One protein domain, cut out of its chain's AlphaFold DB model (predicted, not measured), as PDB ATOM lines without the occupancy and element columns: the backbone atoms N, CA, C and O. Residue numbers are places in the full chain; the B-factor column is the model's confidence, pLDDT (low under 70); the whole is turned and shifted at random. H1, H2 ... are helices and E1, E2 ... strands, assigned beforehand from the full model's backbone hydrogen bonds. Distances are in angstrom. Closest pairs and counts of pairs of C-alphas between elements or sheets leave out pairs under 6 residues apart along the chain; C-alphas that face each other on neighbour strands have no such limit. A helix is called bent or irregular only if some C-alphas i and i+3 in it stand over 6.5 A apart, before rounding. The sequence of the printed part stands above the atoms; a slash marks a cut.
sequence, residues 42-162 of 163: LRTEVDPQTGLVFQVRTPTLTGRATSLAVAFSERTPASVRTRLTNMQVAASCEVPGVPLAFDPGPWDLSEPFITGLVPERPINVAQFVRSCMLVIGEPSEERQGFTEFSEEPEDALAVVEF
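AT A GLANCE: This is residues 42 to 162 of the 163 residues of an uncharacterized protein of Solirubrobacterales bacterium (UniProt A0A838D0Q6). Two sheets lie face to face as a sandwich, their strands crossed at 52 degrees: a larger one of E1, E2, E3 and E5, and a smaller one of E4, E6 and E7. The short helix H1 is at one end of the sandwich, and the small helix H2 lies in the link from E6 to E7, beyond the smaller sheet. The printed part has 121 residues, with two named helices and seven named strands in the order E1 E2 E3 H1 E4 E5 E6 H2 E7; both sheets are antiparallel, ordered E1 - E2 - E3 - E5 and E4 - E6 - E7. The class is mixed, helices and strands, with under half of the residues in named elements. The whole is compact, with a radius of gyration of the C-alphas of 13.6 A and spans of 39 by 32 by 22 A.

IN THESE COORDINATES: In the larger sheet, E1 is residues 42 to 46, beginning at C-alpha 42 (-27.996, 3.862, -37.675), E2 residues 52 to 57, E3 residues 66 to 72, 20.1 A long, and E5 residues 113 to 117. In the smaller sheet, E4 is residues 88 to 94, 20.5 A long, E6 residues 131 to 136, 17.0 A, and E7 residues 156 to 161, ending at C-alpha 161 (-36.747, 14.230, -33.538). H1 is residues 78 to 85, 10.7 A long, and H2 residues 141 to 145.

HOW THE PARTS SIT: E1, E2 and E3 form a meander, each strand the antiparallel neighbour of the one before, with hairpins E1 and E2, and E2 and E3. N 45 and O 54 are 2.9 A apart, N 55 and O 69 2.8 A; between E3 and E5, N 70 and O 113 are 2.8 A apart. Across the sandwich, the closest C-alphas of E4 and E5 are those of Ala 91 and Thr 115, 6.7 A. In the smaller sheet, N 92 and O 133 are 3.0 A apart, and N 134 and O 158 2.9 A. H1 only grazes this sheet with residues 80 to 84; the closest C-alphas of H1 and E6, those of Leu 84 and Ile 136, are 7.0 A apart. H2 is on neither sheet. Every O i to N i+4 pair is within hydrogen-bond range in H1; in H2 it is 0 of 1, with 1 of 2 O i to N i+3 pairs. H2 is only just irregular, with C-alphas 142 and 145 6.6 A apart.

THE WHOLE: The C-alphas farthest apart, of Ala 78 and Arg 121, are 39.4 A apart. The printed part has no cut. The links E4 to E5 and E5 to E6 are long; in the first, residues 105 to 106 pair antiparallel with residues 88 to 89 of E4. Mean pLDDT of the printed part is 74.2, with residues 58 to 65, 96 to 105, 118 to 126 and 137 to 154 under 70.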
ATOM      1  N   LEU A  42     -28.215   3.597 -39.099       76.62
ATOM      2  CA  LEU A  42     -27.996   3.862 -37.675       76.62
ATOM      3  C   LEU A  42     -29.257   4.335 -36.980       76.62
ATOM      4  O   LEU A  42     -29.557   3.881 -35.878       76.62
ATOM      5  N   ARG A  43     -30.003   5.221 -37.636       82.19
ATOM      6  CA  ARG A  43     -31.327   5.652 -37.192       82.19
ATOM      7  C   ARG A  43     -32.238   5.857 -38.392       82.19
ATOM      8  O   ARG A  43     -31.786   6.173 -39.493       82.19
ATOM      9  N   THR A  44     -33.528   5.653 -38.175       88.50
ATOM     10  CA  THR A  44     -34.579   5.936 -39.149       88.50
ATOM     11  C   THR A  44     -35.754   6.533 -38.421       88.50
ATOM     12  O   THR A  44     -36.194   5.949 -37.439       88.50
ATOM     13  N   GLU A  45     -36.255   7.645 -38.937       90.50
ATOM     14  CA  GLU A  45     -37.449   8.300 -38.424       90.50
ATOM     15  C   GLU A  45     -38.380   8.651 -39.581       90.50
ATOM     16  O   GLU A  45     -37.928   8.890 -40.707       90.50
ATOM     17  N   VAL A  46     -39.686   8.642 -39.328       89.75
ATOM     18  CA  VAL A  46     -40.686   8.981 -40.343       89.75
ATOM     19  C   VAL A  46     -41.464  10.188 -39.865       89.75
ATOM     20  O   VAL A  46     -42.168  10.097 -38.866       89.75
ATOM     21  N   ASP A  47     -41.412  11.289 -40.614       90.31
ATOM     22  CA  ASP A  47     -42.258  12.439 -40.301       90.31
ATOM     23  C   ASP A  47     -43.732  12.068 -40.552       90.31
ATOM     24  O   ASP A  47     -44.113  11.802 -41.700       90.31
ATOM     25  N   PRO A  48     -44.595  12.039 -39.519       87.19
ATOM     26  CA  PRO A  48     -45.990  11.653 -39.681       87.19
ATOM     27  C   PRO A  48     -46.797  12.650 -40.521       87.19
ATOM     28  O   PRO A  48     -47.834  12.267 -41.065       87.19
ATOM     29  N   GLN A  49     -46.356  13.908 -40.635       87.50
ATOM     30  CA  GLN A  49     -47.085  14.941 -41.372       87.50
ATOM     31  C   GLN A  49     -46.852  14.834 -42.881       87.50
ATOM     32  O   GLN A  49     -47.802  14.855 -43.669       87.50
ATOM     33  N   THR A  50     -45.594  14.692 -43.298       88.19
ATOM     34  CA  THR A  50     -45.216  14.627 -44.716       88.19
ATOM     35  C   THR A  50     -45.020  13.204 -45.228       88.19
ATOM     36  O   THR A  50     -44.989  12.987 -46.439       88.19
ATOM     37  N   GLY A  51     -44.896  12.217 -44.341       89.56
ATOM     38  CA  GLY A  51     -44.585  10.834 -44.687       89.56
ATOM     39  C   GLY A  51     -43.175  10.653 -45.253       89.56
ATOM     40  O   GLY A  51     -42.942   9.669 -45.957       89.56
ATOM     41  N   LEU A  52     -42.263  11.601 -45.044       91.50
ATOM     42  CA  LEU A  52     -40.860  11.474 -45.438       91.50
ATOM     43  C   LEU A  52     -40.111  10.563 -44.464       91.50
ATOM     44  O   LEU A  52     -40.362  10.588 -43.263       91.50
ATOM     45  N   VAL A  53     -39.190   9.764 -44.993       92.00
ATOM     46  CA  VAL A  53     -38.332   8.866 -44.217       92.00
ATOM     47  C   VAL A  53     -36.946   9.485 -44.136       92.00
ATOM     48  O   VAL A  53     -36.293   9.651 -45.162       92.00
ATOM     49  N   PHE A  54     -36.493   9.797 -42.929       90.56
ATOM     50  CA  PHE A  54     -35.160  10.310 -42.636       90.56
ATOM     51  C   PHE A  54     -34.285   9.160 -42.151       90.56
ATOM     52  O   PHE A  54     -34.649   8.439 -41.226       90.56
ATOM     53  N   GLN A  55     -33.127   8.973 -42.772       88.81
ATOM     54  CA  GLN A  55     -32.205   7.879 -42.493       88.81
ATOM     55  C   GLN A  55     -30.807   8.428 -42.243       88.81
ATOM     56  O   GLN A  55     -30.195   9.011 -43.133       88.81
ATOM     57  N   VAL A  56     -30.275   8.189 -41.048       84.56
ATOM     58  CA  VAL A  56     -28.883   8.511 -40.725       84.56
ATOM     59  C   VAL A  56     -28.036   7.272 -40.984       84.56
ATOM     60  O   VAL A  56     -28.277   6.213 -40.395       84.56
ATOM     61  N   ARG A  57     -27.049   7.399 -41.867       82.62
ATOM     62  CA  ARG A  57     -26.153   6.315 -42.291       82.62
ATOM     63  C   ARG A  57     -24.705   6.703 -42.006       82.62
ATOM     64  O   ARG A  57     -24.360   7.876 -42.082       82.62
ATOM     65  N   THR A  58     -23.842   5.744 -41.679       69.81
ATOM     66  CA  THR A  58     -22.385   5.990 -41.609       69.81
ATOM     67  C   THR A  58     -21.672   5.011 -42.530       69.81
ATOM     68  O   THR A  58     -21.651   3.825 -42.202       69.81
ATOM     69  N   PRO A  59     -21.048   5.449 -43.636       59.06
ATOM     70  CA  PRO A  59     -20.173   4.606 -44.439       59.06
ATOM     71  C   PRO A  59     -19.138   3.843 -43.603       59.06
ATOM     72  O   PRO A  59     -18.328   4.408 -42.857       59.06
ATOM     73  N   THR A  60     -19.124   2.529 -43.804       53.78
ATOM     74  CA  THR A  60     -18.267   1.538 -43.137       53.78
ATOM     75  C   THR A  60     -16.776   1.742 -43.414       53.78
ATOM     76  O   THR A  60     -15.943   1.336 -42.607       53.78
ATOM     77  N   LEU A  61     -16.418   2.386 -44.531       48.50
ATOM     78  CA  LEU A  61     -15.028   2.493 -44.995       48.50
ATOM     79  C   LEU A  61     -14.250   3.686 -44.425       48.50
ATOM     80  O   LEU A  61     -13.020   3.648 -44.410       48.50
ATOM     81  N   THR A  62     -14.923   4.731 -43.938       50.59
ATOM     82  CA  THR A  62     -14.238   5.914 -43.383       50.59
ATOM     83  C   THR A  62     -14.592   6.195 -41.929       50.59
ATOM     84  O   THR A  62     -13.820   6.890 -41.268       50.59
ATOM     85  N   GLY A  63     -15.723   5.679 -41.417       49.41
ATOM     86  CA  GLY A  63     -16.170   5.851 -40.025       49.41
ATOM     87  C   GLY A  63     -16.298   7.313 -39.570       49.41
ATOM     88  O   GLY A  63     -16.357   7.580 -38.371       49.41
ATOM     89  N   ARG A  64     -16.252   8.256 -40.517       52.34
ATOM     90  CA  ARG A  64     -16.120   9.704 -40.292       52.34
ATOM     91  C   ARG A  64     -17.092  10.523 -41.123       52.34
ATOM     92  O   ARG A  64     -17.423  11.628 -40.719       52.34
ATOM     93  N   ALA A  65     -17.518  10.004 -42.271       62.56
ATOM     94  CA  ALA A  65     -18.641  10.571 -42.991       62.56
ATOM     95  C   ALA A  65     -19.902   9.913 -42.432       62.56
ATOM     96  O   ALA A  65     -20.014   8.693 -42.454       62.56
ATOM     97  N   THR A  66     -20.811  10.705 -41.886       73.94
ATOM     98  CA  THR A  66     -22.195  10.290 -41.667       73.94
ATOM     99  C   THR A  66     -23.012  11.016 -42.725       73.94
ATOM    100  O   THR A  66     -22.698  12.152 -43.067       73.94
ATOM    101  N   SER A  67     -24.008  10.365 -43.301       80.62
ATOM    102  CA  SER A  67     -24.916  10.966 -44.267       80.62
ATOM    103  C   SER A  67     -26.333  10.959 -43.713       80.62
ATOM    104  O   SER A  67     -26.727  10.076 -42.944       80.62
ATOM    105  N   LEU A  68     -27.095  11.973 -44.101       82.81
ATOM    106  CA  LEU A  68     -28.540  11.975 -43.975       82.81
ATOM    107  C   LEU A  68     -29.111  11.662 -45.357       82.81
ATOM    108  O   LEU A  68     -28.904  12.422 -46.300       82.81
ATOM    109  N   ALA A  69     -29.828  10.549 -45.457       87.44
ATOM    110  CA  ALA A  69     -30.637  10.198 -46.609       87.44
ATOM    111  C   ALA A  69     -32.113  10.474 -46.291       87.44
ATOM    112  O   ALA A  69     -32.617  10.032 -45.260       87.44
ATOM    113  N   VAL A  70     -32.818  11.183 -47.167       88.12
ATOM    114  CA  VAL A  70     -34.252  11.456 -47.030       88.12
ATOM    115  C   VAL A  70     -34.982  10.871 -48.236       88.12
ATOM    116  O   VAL A  70     -34.584  11.091 -49.377       88.12
ATOM    117  N   ALA A  71     -36.038  10.097 -47.994       91.19
ATOM    118  CA  ALA A  71     -36.768   9.367 -49.027       91.19
ATOM    119  C   ALA A  71     -38.288   9.517 -48.885       91.19
ATOM    120  O   ALA A  71     -38.818   9.783 -47.805       91.19
ATOM    121  N   PHE A  72     -39.009   9.283 -49.979       90.12
ATOM    122  CA  PHE A  72     -40.463   9.164 -49.943       90.12
ATOM    123  C   PHE A  72     -40.891   7.807 -49.389       90.12
ATOM    124  O   PHE A  72     -40.472   6.770 -49.902       90.12
ATOM    125  N   SER A  73     -41.800   7.793 -48.413       91.00
ATOM    126  CA  SER A  73     -42.549   6.573 -48.097       91.00
ATOM    127  C   SER A  73     -43.719   6.401 -49.066       91.00
ATOM    128  O   SER A  73     -44.082   7.310 -49.813       91.00
ATOM    129  N   GLU A  74     -44.402   5.260 -49.016       88.75
ATOM    130  CA  GLU A  74     -45.683   5.076 -49.713       88.75
ATOM    131  C   GLU A  74     -46.762   6.073 -49.251       88.75
ATOM    132  O   GLU A  74     -47.689   6.378 -49.998       88.75
ATOM    133  N   ARG A  75     -46.626   6.624 -48.037       89.44
ATOM    134  CA  ARG A  75     -47.594   7.544 -47.425       89.44
ATOM    135  C   ARG A  75     -47.354   9.006 -47.784       89.44
ATOM    136  O   ARG A  75     -48.206   9.832 -47.467       89.44
ATOM    137  N   THR A  76     -46.237   9.347 -48.435       91.94
ATOM    138  CA  THR A  76     -45.939  10.749 -48.750       91.94
ATOM    139  C   THR A  76     -46.990  11.338 -49.700       91.94
ATOM    140  O   THR A  76     -47.143  10.813 -50.818       91.94
ATOM    141  N   PRO A  77     -47.676  12.438 -49.320       92.75
ATOM    142  CA  PRO A  77     -48.684  13.077 -50.158       92.75
ATOM    143  C   PRO A  77     -48.139  13.508 -51.523       92.75
ATOM    144  O   PRO A  77     -47.019  14.008 -51.643       92.75
ATOM    145  N   ALA A  78     -48.961  13.386 -52.569       90.88
ATOM    146  CA  ALA A  78     -48.583  13.790 -53.926       90.88
ATOM    147  C   ALA A  78     -48.225  15.286 -54.031       90.88
ATOM    148  O   ALA A  78     -47.352  15.658 -54.817       90.88
ATOM    149  N   SER A  79     -48.859  16.137 -53.216       88.75
ATOM    150  CA  SER A  79     -48.536  17.564 -53.108       88.75
ATOM    151  C   SER A  79     -47.111  17.794 -52.603       88.75
ATOM    152  O   SER A  79     -46.395  18.620 -53.163       88.75
ATOM    153  N   VAL A  80     -46.676  17.025 -51.601       88.81
ATOM    154  CA  VAL A  80     -45.313  17.074 -51.054       88.81
ATOM    155  C   VAL A  80     -44.302  16.610 -52.102       88.81
ATOM    156  O   VAL A  80     -43.354  17.337 -52.381       88.81
ATOM    157  N   ARG A  81     -44.546  15.464 -52.759       88.44
ATOM    158  CA  ARG A  81     -43.679  14.952 -53.841       88.44
ATOM    159  C   ARG A  81     -43.496  15.975 -54.957       88.44
ATOM    160  O   ARG A  81     -42.375  16.264 -55.350       88.44
ATOM    161  N   THR A  82     -44.603  16.548 -55.430       86.94
ATOM    162  CA  THR A  82     -44.593  17.549 -56.506       86.94
ATOM    163  C   THR A  82     -43.865  18.820 -56.082       86.94
ATOM    164  O   THR A  82     -43.155  19.415 -56.883       86.94
ATOM    165  N   ARG A  83     -44.025  19.268 -54.832       84.56
ATOM    166  CA  ARG A  83     -43.318  20.454 -54.338       84.56
ATOM    167  C   ARG A  83     -41.805  20.222 -54.310       84.56
ATOM    168  O   ARG A  83     -41.068  21.068 -54.803       84.56
ATOM    169  N   LEU A  84     -41.369  19.076 -53.788       84.81
ATOM    170  CA  LEU A  84     -39.952  18.723 -53.650       84.81
ATOM    171  C   LEU A  84     -39.237  18.560 -54.996       84.81
ATOM    172  O   LEU A  84     -38.104  18.997 -55.130       84.81
ATOM    173  N   THR A  85     -39.893  18.005 -56.016       84.44
ATOM    174  CA  THR A  85     -39.271  17.833 -57.343       84.44
ATOM    175  C   THR A  85     -39.120  19.115 -58.146       84.44
ATOM    176  O   THR A  85     -38.374  19.142 -59.121       84.44
ATOM    177  N   ASN A  86     -39.842  20.175 -57.778       83.44
ATOM    178  CA  ASN A  86     -39.826  21.455 -58.487       83.44
ATOM    179  C   ASN A  86     -39.008  22.535 -57.761       83.44
ATOM    180  O   ASN A  86     -38.986  23.681 -58.207       83.44
ATOM    181  N   MET A  87     -38.377  22.206 -56.633       80.94
ATOM    182  CA  MET A  87     -37.656  23.160 -55.791       80.94
ATOM    183  C   MET A  87     -36.290  22.604 -55.394       80.94
ATOM    184  O   MET A  87     -36.060  21.398 -55.430       80.94
ATOM    185  N   GLN A  88     -35.378  23.498 -55.012       81.38
ATOM    186  CA  GLN A  88     -34.161  23.076 -54.330       81.38
ATOM    187  C   GLN A  88     -34.507  22.618 -52.921       81.38
ATOM    188  O   GLN A  88     -35.410  23.157 -52.276       81.38
ATOM    189  N   VAL A  89     -33.789  21.605 -52.469       78.62
ATOM    190  CA  VAL A  89     -33.958  21.018 -51.149       78.62
ATOM    191  C   VAL A  89     -32.630  21.036 -50.431       78.62
ATOM    192  O   VAL A  89     -31.588  20.847 -51.054       78.62
ATOM    193  N   ALA A  90     -32.671  21.257 -49.127       80.31
ATOM    194  CA  ALA A  90     -31.508  21.125 -48.276       80.31
ATOM    195  C   ALA A  90     -31.924  20.456 -46.970       80.31
ATOM    196  O   ALA A  90     -32.988  20.747 -46.425       80.31
ATOM    197  N   ALA A  91     -31.091  19.557 -46.461       78.62
ATOM    198  CA  ALA A  91     -31.343  18.885 -45.196       78.62
ATOM    199  C   ALA A  91     -30.148  19.055 -44.264       78.62
ATOM    200  O   ALA A  91     -29.013  19.185 -44.723       78.62
ATOM    201  N   SER A  92     -30.415  19.042 -42.963       79.12
ATOM    202  CA  SER A  92     -29.383  19.113 -41.936       79.12
ATOM    203  C   SER A  92     -29.823  18.366 -40.682       79.12
ATOM    204  O   SER A  92     -31.017  18.144 -40.471       79.12
ATOM    205  N   CYS A  93     -28.864  17.985 -39.843       79.25
ATOM    206  CA  CYS A  93     -29.118  17.354 -38.553       79.25
ATOM    207  C   CYS A  93     -28.462  18.146 -37.432       79.25
ATOM    208  O   CYS A  93     -27.333  18.615 -37.575       79.25
ATOM    209  N   GLU A  94     -29.145  18.244 -36.297       77.88
ATOM    210  CA  GLU A  94     -28.586  18.810 -35.084       77.88
ATOM    211  C   GLU A  94     -27.582  17.829 -34.502       77.88
ATOM    212  O   GLU A  94     -27.928  16.741 -34.026       77.88
ATOM    213  N   VAL A  95     -26.319  18.235 -34.545       74.06
ATOM    214  CA  VAL A  95     -25.205  17.494 -33.976       74.06
ATOM    215  C   VAL A  95     -24.419  18.476 -33.109       74.06
ATOM    216  O   VAL A  95     -23.876  19.451 -33.632       74.06
ATOM    217  N   PRO A  96     -24.338  18.259 -31.785       68.94
ATOM    218  CA  PRO A  96     -23.623  19.148 -30.881       68.94
ATOM    219  C   PRO A  96     -22.200  19.470 -31.359       68.94
ATOM    220  O   PRO A  96     -21.368  18.577 -31.528       68.94
ATOM    221  N   GLY A  97     -21.916  20.763 -31.536       62.59
ATOM    222  CA  GLY A  97     -20.600  21.252 -31.952       62.59
ATOM    223  C   GLY A  97     -20.282  21.078 -33.442       62.59
ATOM    224  O   GLY A  97     -19.117  21.214 -33.810       62.59
ATOM    225  N   VAL A  98     -21.279  20.778 -34.280       63.94
ATOM    226  CA  VAL A  98     -21.145  20.735 -35.742       63.94
ATOM    227  C   VAL A  98     -22.002  21.850 -36.349       63.94
ATOM    228  O   VAL A  98     -23.186  21.936 -36.020       63.94
ATOM    229  N   PRO A  99     -21.432  22.718 -37.203       58.62
ATOM    230  CA  PRO A  99     -22.204  23.755 -37.873       58.62
ATOM    231  C   PRO A  99     -23.229  23.140 -38.826       58.62
ATOM    232  O   PRO A  99     -22.975  22.104 -39.448       58.62
ATOM    233  N   LEU A 100     -24.378  23.800 -38.965       59.22
ATOM    234  CA  LEU A 100     -25.397  23.377 -39.913       59.22
ATOM    235  C   LEU A 100     -24.915  23.658 -41.330       59.22
ATOM    236  O   LEU A 100     -24.836  24.806 -41.764       59.22
ATOM    237  N   ALA A 101     -24.587  22.591 -42.048       60.22
ATOM    238  CA  ALA A 101     -24.373  22.646 -43.479       60.22
ATOM    239  C   ALA A 101     -25.680  22.276 -44.182       60.22
ATOM    240  O   ALA A 101     -26.309  21.262 -43.862       60.22
ATOM    241  N   PHE A 102     -26.085  23.124 -45.121       66.00
ATOM    242  CA  PHE A 102     -27.200  22.898 -46.026       66.00
ATOM    243  C   PHE A 102     -26.612  22.772 -47.428       66.00
ATOM    244  O   PHE A 102     -26.145  23.767 -47.975       66.00
ATOM    245  N   ASP A 103     -26.629  21.566 -47.993       64.44
ATOM    246  CA  ASP A 103     -26.220  21.323 -49.379       64.44
ATOM    247  C   ASP A 103     -27.467  21.352 -50.278       64.44
ATOM    248  O   ASP A 103     -28.232  20.384 -50.281       64.44
ATOM    249  N   PRO A 104     -27.731  22.455 -51.009       67.44
ATOM    250  CA  PRO A 104     -28.898  22.539 -51.868       67.44
ATOM    251  C   PRO A 104     -28.731  21.680 -53.124       67.44
ATOM    252  O   PRO A 104     -27.714  21.750 -53.817       67.44
ATOM    253  N   GLY A 105     -29.765  20.920 -53.476       66.56
ATOM    254  CA  GLY A 105     -29.788  20.130 -54.707       66.56
ATOM    255  C   GLY A 105     -31.197  19.904 -55.255       66.56
ATOM    256  O   GLY A 105     -32.180  20.131 -54.546       66.56
ATOM    257  N   PRO A 106     -31.325  19.487 -56.527       70.50
ATOM    258  CA  PRO A 106     -32.592  19.006 -57.061       70.50
ATOM    259  C   PRO A 106     -32.955  17.656 -56.429       70.50
ATOM    260  O   PRO A 106     -32.084  16.818 -56.196       70.50
ATOM    261  N   TRP A 107     -34.246  17.426 -56.194       81.25
ATOM    262  CA  TRP A 107     -34.738  16.130 -55.729       81.25
ATOM    263  C   TRP A 107     -35.096  15.218 -56.912       81.25
ATOM    264  O   TRP A 107     -35.967  15.554 -57.716       81.25
ATOM    265  N   ASP A 108     -34.491  14.029 -56.980       80.06
ATOM    266  CA  ASP A 108     -34.880  12.959 -57.908       80.06
ATOM    267  C   ASP A 108     -35.896  12.015 -57.237       80.06
ATOM    268  O   ASP A 108     -35.675  11.540 -56.132       80.06
ATOM    269  N   LEU A 109     -37.048  11.749 -57.866       73.69
ATOM    270  CA  LEU A 109     -38.067  10.852 -57.293       73.69
ATOM    271  C   LEU A 109     -37.617   9.391 -57.208       73.69
ATOM    272  O   LEU A 109     -38.207   8.632 -56.437       73.69
ATOM    273  N   SER A 110     -36.655   8.993 -58.041       77.50
ATOM    274  CA  SER A 110     -36.134   7.623 -58.103       77.50
ATOM    275  C   SER A 110     -35.159   7.324 -56.973       77.50
ATOM    276  O   SER A 110     -34.974   6.160 -56.631       77.50
ATOM    277  N   GLU A 111     -34.543   8.361 -56.411       82.81
ATOM    278  CA  GLU A 111     -33.399   8.246 -55.516       82.81
ATOM    279  C   GLU A 111     -33.665   8.997 -54.201       82.81
ATOM    280  O   GLU A 111     -34.394   9.993 -54.166       82.81
ATOM    281  N   PRO A 112     -33.098   8.542 -53.075       83.50
ATOM    282  CA  PRO A 112     -33.097   9.341 -51.861       83.50
ATOM    283  C   PRO A 112     -32.264  10.615 -52.060       83.50
ATOM    284  O   PRO A 112     -31.206  10.593 -52.690       83.50
ATOM    285  N   PHE A 113     -32.692  11.722 -51.457       84.81
ATOM    286  CA  PHE A 113     -31.833  12.893 -51.302       84.81
ATOM    287  C   PHE A 113     -30.767  12.584 -50.250       84.81
ATOM    288  O   PHE A 113     -31.116  12.209 -49.133       84.81
ATOM    289  N   ILE A 114     -29.485  12.734 -50.586       81.75
ATOM    290  CA  ILE A 114     -28.368  12.421 -49.688       81.75
ATOM    291  C   ILE A 114     -27.539  13.680 -49.461       81.75
ATOM    292  O   ILE A 114     -27.074  14.298 -50.415       81.75
ATOM    293  N   THR A 115     -27.308  14.017 -48.194       77.94
ATOM    294  CA  THR A 115     -26.397  15.089 -47.780       77.94
ATOM    295  C   THR A 115     -25.368  14.575 -46.774       77.94
ATOM    296  O   THR A 115     -25.634  13.644 -46.004       77.94
ATOM    297  N   GLY A 116     -24.173  15.161 -46.795       75.44
ATOM    298  CA  GLY A 116     -23.103  14.833 -45.863       75.44
ATOM    299  C   GLY A 116     -23.272  15.562 -44.532       75.44
ATOM    300  O   GLY A 116     -23.332  16.783 -44.482       75.44
ATOM    301  N   LEU A 117     -23.256  14.821 -43.429       72.56
ATOM    302  CA  LEU A 117     -23.065  15.365 -42.086       72.56
ATOM    303  C   LEU A 117     -21.560  15.348 -41.802       72.56
ATOM    304  O   LEU A 117     -21.025  14.365 -41.284       72.56
ATOM    305  N   VAL A 118     -20.852  16.398 -42.225       66.31
ATOM    306  CA  VAL A 118     -19.389  16.484 -42.100       66.31
ATOM    307  C   VAL A 118     -19.024  17.273 -40.840       66.31
ATOM    308  O   VAL A 118     -19.106  18.500 -40.841       66.31
ATOM    309  N   PRO A 119     -18.599  16.610 -39.751       62.81
ATOM    310  CA  PRO A 119     -18.123  17.313 -38.572       62.81
ATOM    311  C   PRO A 119     -16.709  17.866 -38.802       62.81
ATOM    312  O   PRO A 119     -15.878  17.236 -39.459       62.81
ATOM    313  N   GLU A 120     -16.376  18.994 -38.169       62.56
ATOM    314  CA  GLU A 120     -15.002  19.535 -38.177       62.56
ATOM    315  C   GLU A 120     -13.983  18.585 -37.520       62.56
ATOM    316  O   GLU A 120     -12.777  18.653 -37.772       62.56
ATOM    317  N   ARG A 121     -14.458  17.690 -36.646       62.12
ATOM    318  CA  ARG A 121     -13.649  16.698 -35.929       62.12
ATOM    319  C   ARG A 121     -14.194  15.297 -36.173       62.12
ATOM    320  O   ARG A 121     -15.406  15.135 -36.236       62.12
ATOM    321  N   PRO A 122     -13.339  14.260 -36.232       61.59
ATOM    322  CA  PRO A 122     -13.798  12.887 -36.391       61.59
ATOM    323  C   PRO A 122     -14.573  12.447 -35.143       61.59
ATOM    324  O   PRO A 122     -13.981  12.087 -34.126       61.59
ATOM    325  N   ILE A 123     -15.897  12.490 -35.232       65.69
ATOM    326  CA  ILE A 123     -16.834  11.989 -34.228       65.69
ATOM    327  C   ILE A 123     -17.807  11.029 -34.908       65.69
ATOM    328  O   ILE A 123     -18.084  11.158 -36.099       65.69
ATOM    329  N   ASN A 124     -18.341  10.071 -34.152       68.06
ATOM    330  CA  ASN A 124     -19.451   9.258 -34.632       68.06
ATOM    331  C   ASN A 124     -20.736  10.091 -34.534       68.06
ATOM    332  O   ASN A 124     -21.425  10.050 -33.516       68.06
ATOM    333  N   VAL A 125     -21.005  10.889 -35.570       67.88
ATOM    334  CA  VAL A 125     -22.123  11.846 -35.628       67.88
ATOM    335  C   VAL A 125     -23.446  11.181 -35.266       67.88
ATOM    336  O   VAL A 125     -24.215  11.730 -34.486       67.88
ATOM    337  N   ALA A 126     -23.674   9.961 -35.742       68.12
ATOM    338  CA  ALA A 126     -24.921   9.242 -35.526       68.12
ATOM    339  C   ALA A 126     -25.269   8.963 -34.053       68.12
ATOM    340  O   ALA A 126     -26.440   8.776 -33.740       68.12
ATOM    341  N   GLN A 127     -24.291   8.944 -33.139       72.00
ATOM    342  CA  GLN A 127     -24.567   8.811 -31.700       72.00
ATOM    343  C   GLN A 127     -25.097  10.104 -31.067       72.00
ATOM    344  O   GLN A 127     -25.615  10.067 -29.952       72.00
ATOM    345  N   PHE A 128     -24.947  11.236 -31.753       75.75
ATOM    346  CA  PHE A 128     -25.253  12.563 -31.232       75.75
ATOM    347  C   PHE A 128     -26.338  13.302 -32.019       75.75
ATOM    348  O   PHE A 128     -26.739  14.376 -31.581       75.75
ATOM    349  N   VAL A 129     -26.810  12.745 -33.141       77.38
ATOM    350  CA  VAL A 129     -27.952  13.291 -33.887       77.38
ATOM    351  C   VAL A 129     -29.192  13.246 -33.000       77.38
ATOM    352  O   VAL A 129     -29.610  12.167 -32.578       77.38
ATOM    353  N   ARG A 130     -29.767  14.418 -32.723       80.06
ATOM    354  CA  ARG A 130     -30.993  14.563 -31.917       80.06
ATOM    355  C   ARG A 130     -32.212  14.882 -32.756       80.06
ATOM    356  O   ARG A 130     -33.281  14.348 -32.508       80.06
ATOM    357  N   SER A 131     -32.042  15.738 -33.748       82.44
ATOM    358  CA  SER A 131     -33.102  16.162 -34.649       82.44
ATOM    359  C   SER A 131     -32.523  16.300 -36.055       82.44
ATOM    360  O   SER A 131     -31.327  16.542 -36.221       82.44
ATOM    361  N   CYS A 132     -33.340  16.107 -37.085       82.00
ATOM    362  CA  CYS A 132     -32.988  16.480 -38.451       82.00
ATOM    363  C   CYS A 132     -34.142  17.246 -39.085       82.00
ATOM    364  O   CYS A 132     -35.309  16.987 -38.801       82.00
ATOM    365  N   MET A 133     -33.810  18.181 -39.966       82.12
ATOM    366  CA  MET A 133     -34.778  18.999 -40.685       82.12
ATOM    367  C   MET A 133     -34.540  18.937 -42.193       82.12
ATOM    368  O   MET A 133     -33.401  18.828 -42.654       82.12
ATOM    369  N   LEU A 134     -35.626  19.041 -42.956       81.75
ATOM    370  CA  LEU A 134     -35.622  19.258 -44.398       81.75
ATOM    371  C   LEU A 134     -36.245  20.624 -44.702       81.75
ATOM    372  O   LEU A 134     -37.402  20.883 -44.366       81.75
ATOM    373  N   VAL A 135     -35.489  21.472 -45.388       78.69
ATOM    374  CA  VAL A 135     -35.899  22.802 -45.845       78.69
ATOM    375  C   VAL A 135     -36.082  22.769 -47.360       78.69
ATOM    376  O   VAL A 135     -35.300  22.143 -48.081       78.69
ATOM    377  N   ILE A 136     -37.125  23.439 -47.851       73.00
ATOM    378  CA  ILE A 136     -37.377  23.595 -49.289       73.00
ATOM    379  C   ILE A 136     -37.210  25.057 -49.682       73.00
ATOM    380  O   ILE A 136     -37.817  25.933 -49.072       73.00
ATOM    381  N   GLY A 137     -36.488  25.297 -50.773       68.19
ATOM    382  CA  GLY A 137     -36.243  26.619 -51.336       68.19
ATOM    383  C   GLY A 137     -34.755  26.949 -51.369       68.19
ATOM    384  O   GLY A 137     -33.911  26.089 -51.125       68.19
ATOM    385  N   GLU A 138     -34.429  28.197 -51.697       58.06
ATOM    386  CA  GLU A 138     -33.051  28.680 -51.598       58.06
ATOM    387  C   GLU A 138     -32.659  28.755 -50.111       58.06
ATOM    388  O   GLU A 138     -33.349  29.427 -49.334       58.06
ATOM    389  N   PRO A 139     -31.584  28.078 -49.668       54.38
ATOM    390  CA  PRO A 139     -31.063  28.308 -48.331       54.38
ATOM    391  C   PRO A 139     -30.586  29.763 -48.270       54.38
ATOM    392  O   PRO A 139     -29.683  30.147 -49.013       54.38
ATOM    393  N   SER A 140     -31.211  30.592 -47.426       53.88
ATOM    394  CA  SER A 140     -30.770  31.977 -47.240       53.88
ATOM    395  C   SER A 140     -29.288  31.997 -46.850       53.88
ATOM    396  O   SER A 140     -28.840  31.143 -46.085       53.88
ATOM    397  N   GLU A 141     -28.507  32.952 -47.367       50.81
ATOM    398  CA  GLU A 141     -27.067  33.054 -47.060       50.81
ATOM    399  C   GLU A 141     -26.804  33.153 -45.543       50.81
ATOM    400  O   GLU A 141     -25.783  32.673 -45.057       50.81
ATOM    401  N   GLU A 142     -27.768  33.676 -44.776       49.31
ATOM    402  CA  GLU A 142     -27.746  33.696 -43.307       49.31
ATOM    403  C   GLU A 142     -27.701  32.296 -42.667       49.31
ATOM    404  O   GLU A 142     -27.153  32.153 -41.578       49.31
ATOM    405  N   ARG A 143     -28.213  31.245 -43.323       55.75
ATOM    406  CA  ARG A 143     -28.283  29.876 -42.774       55.75
ATOM    407  C   ARG A 143     -26.965  29.102 -42.851       55.75
ATOM    408  O   ARG A 143     -26.819  28.117 -42.135       55.75
ATOM    409  N   GLN A 144     -25.988  29.554 -43.640       50.47
ATOM    410  CA  GLN A 144     -24.693  28.870 -43.825       50.47
ATOM    411  C   GLN A 144     -23.708  29.044 -42.644       50.47
ATOM    412  O   GLN A 144     -22.522  28.747 -42.770       50.47
ATOM    413  N   GLY A 145     -24.179  29.517 -41.485       45.94
ATOM    414  CA  GLY A 145     -23.358  29.729 -40.288       45.94
ATOM    415  C   GLY A 145     -24.081  29.520 -38.956       45.94
ATOM    416  O   GLY A 145     -23.533  29.890 -37.918       45.94
ATOM    417  N   PHE A 146     -25.294  28.956 -38.954       49.28
ATOM    418  CA  PHE A 146     -26.010  28.682 -37.708       49.28
ATOM    419  C   PHE A 146     -25.388  27.486 -36.981       49.28
ATOM    420  O   PHE A 146     -25.177  26.415 -37.550       49.28
ATOM    421  N   THR A 147     -25.104  27.682 -35.697       49.84
ATOM    422  CA  THR A 147     -24.648  26.635 -34.771       49.84
ATOM    423  C   THR A 147     -25.772  26.102 -33.884       49.84
ATOM    424  O   THR A 147     -25.540  25.159 -33.134       49.84
ATOM    425  N   GLU A 148     -26.967  26.699 -33.935       53.47
ATOM    426  CA  GLU A 148     -28.070  26.385 -33.020       53.47
ATOM    427  C   GLU A 148     -29.397  26.199 -33.770       53.47
ATOM    428  O   GLU A 148     -29.808  27.042 -34.562       53.47
ATOM    429  N   PHE A 149     -30.074  25.085 -33.472       56.31
ATOM    430  CA  PHE A 149     -31.427  24.707 -33.909       56.31
ATOM    431  C   PHE A 149     -32.529  25.453 -33.115       56.31
ATOM    432  O   PHE A 149     -33.640  24.955 -32.968       56.31
ATOM    433  N   SER A 150     -32.229  26.621 -32.530       53.50
ATOM    434  CA  SER A 150     -33.055  27.226 -31.470       53.50
ATOM    435  C   SER A 150     -34.456  27.661 -31.913       53.50
ATOM    436  O   SER A 150     -35.318  27.853 -31.057       53.50
ATOM    437  N   GLU A 151     -34.688  27.809 -33.219       60.97
ATOM    438  CA  GLU A 151     -35.989  28.137 -33.805       60.97
ATOM    439  C   GLU A 151     -36.208  27.285 -35.066       60.97
ATOM    440  O   GLU A 151     -35.338  27.224 -35.940       60.97
ATOM    441  N   GLU A 152     -37.359  26.606 -35.161       60.78
ATOM    442  CA  GLU A 152     -37.750  25.897 -36.384       60.78
ATOM    443  C   GLU A 152     -37.840  26.910 -37.539       60.78
ATOM    444  O   GLU A 152     -38.534  27.923 -37.405       60.78
ATOM    445  N   PRO A 153     -37.150  26.684 -38.671       60.97
ATOM    446  CA  PRO A 153     -37.198  27.626 -39.775       60.97
ATOM    447  C   PRO A 153     -38.630  27.744 -40.303       60.97
ATOM    448  O   PRO A 153     -39.281  26.730 -40.538       60.97
ATOM    449  N   GLU A 154     -39.089  28.966 -40.592       66.50
ATOM    450  CA  GLU A 154     -40.424  29.207 -41.176       66.50
ATOM    451  C   GLU A 154     -40.643  28.456 -42.509       66.50
ATOM    452  O   GLU A 154     -41.776  28.161 -42.889       66.50
ATOM    453  N   ASP A 155     -39.550  28.094 -43.191       71.38
ATOM    454  CA  ASP A 155     -39.542  27.360 -44.461       71.38
ATOM    455  C   ASP A 155     -39.258  25.853 -44.309       71.38
ATOM    456  O   ASP A 155     -39.091  25.145 -45.311       71.38
ATOM    457  N   ALA A 156     -39.152  25.344 -43.077       73.19
ATOM    458  CA  ALA A 156     -38.987  23.917 -42.839       73.19
ATOM    459  C   ALA A 156     -40.208  23.168 -43.382       73.19
ATOM    460  O   ALA A 156     -41.353  23.471 -43.046       73.19
ATOM    461  N   LEU A 157     -39.969  22.178 -44.245       83.12
ATOM    462  CA  LEU A 157     -41.043  21.290 -44.681       83.12
ATOM    463  C   LEU A 157     -41.328  20.236 -43.610       83.12
ATOM    464  O   LEU A 157     -42.488  19.895 -43.391       83.12
ATOM    465  N   ALA A 158     -40.271  19.680 -43.018       83.19
ATOM    466  CA  ALA A 158     -40.361  18.590 -42.063       83.19
ATOM    467  C   ALA A 158     -39.211  18.668 -41.058       83.19
ATOM    468  O   ALA A 158     -38.061  18.906 -41.440       83.19
ATOM    469  N   VAL A 159     -39.535  18.418 -39.794       83.06
ATOM    470  CA  VAL A 159     -38.589  18.275 -38.687       83.06
ATOM    471  C   VAL A 159     -38.889  16.943 -38.015       83.06
ATOM    472  O   VAL A 159     -40.043  16.640 -37.720       83.06
ATOM    473  N   VAL A 160     -37.857  16.128 -37.815       82.31
ATOM    474  CA  VAL A 160     -37.951  14.861 -37.090       82.31
ATOM    475  C   VAL A 160     -37.020  14.888 -35.892       82.31
ATOM    476  O   VAL A 160     -35.859  15.287 -36.001       82.31
ATOM    477  N   GLU A 161     -37.529  14.445 -34.750       83.75
ATOM    478  CA  GLU A 161     -36.747  14.230 -33.538       83.75
ATOM    479  C   GLU A 161     -36.460  12.738 -33.385       83.75
ATOM    480  O   GLU A 161     -37.311  11.890 -33.638       83.75
ATOM    481  N   PHE A 162     -35.238  12.422 -32.987       78.38
ATOM    482  CA  PHE A 162     -34.726  11.071 -32.860       78.38
ATOM    483  C   PHE A 162     -34.635  10.715 -31.367       78.38
ATOM    484  O   PHE A 162     -33.645  11.072 -30.723       78.38
TER     485      PHE A 162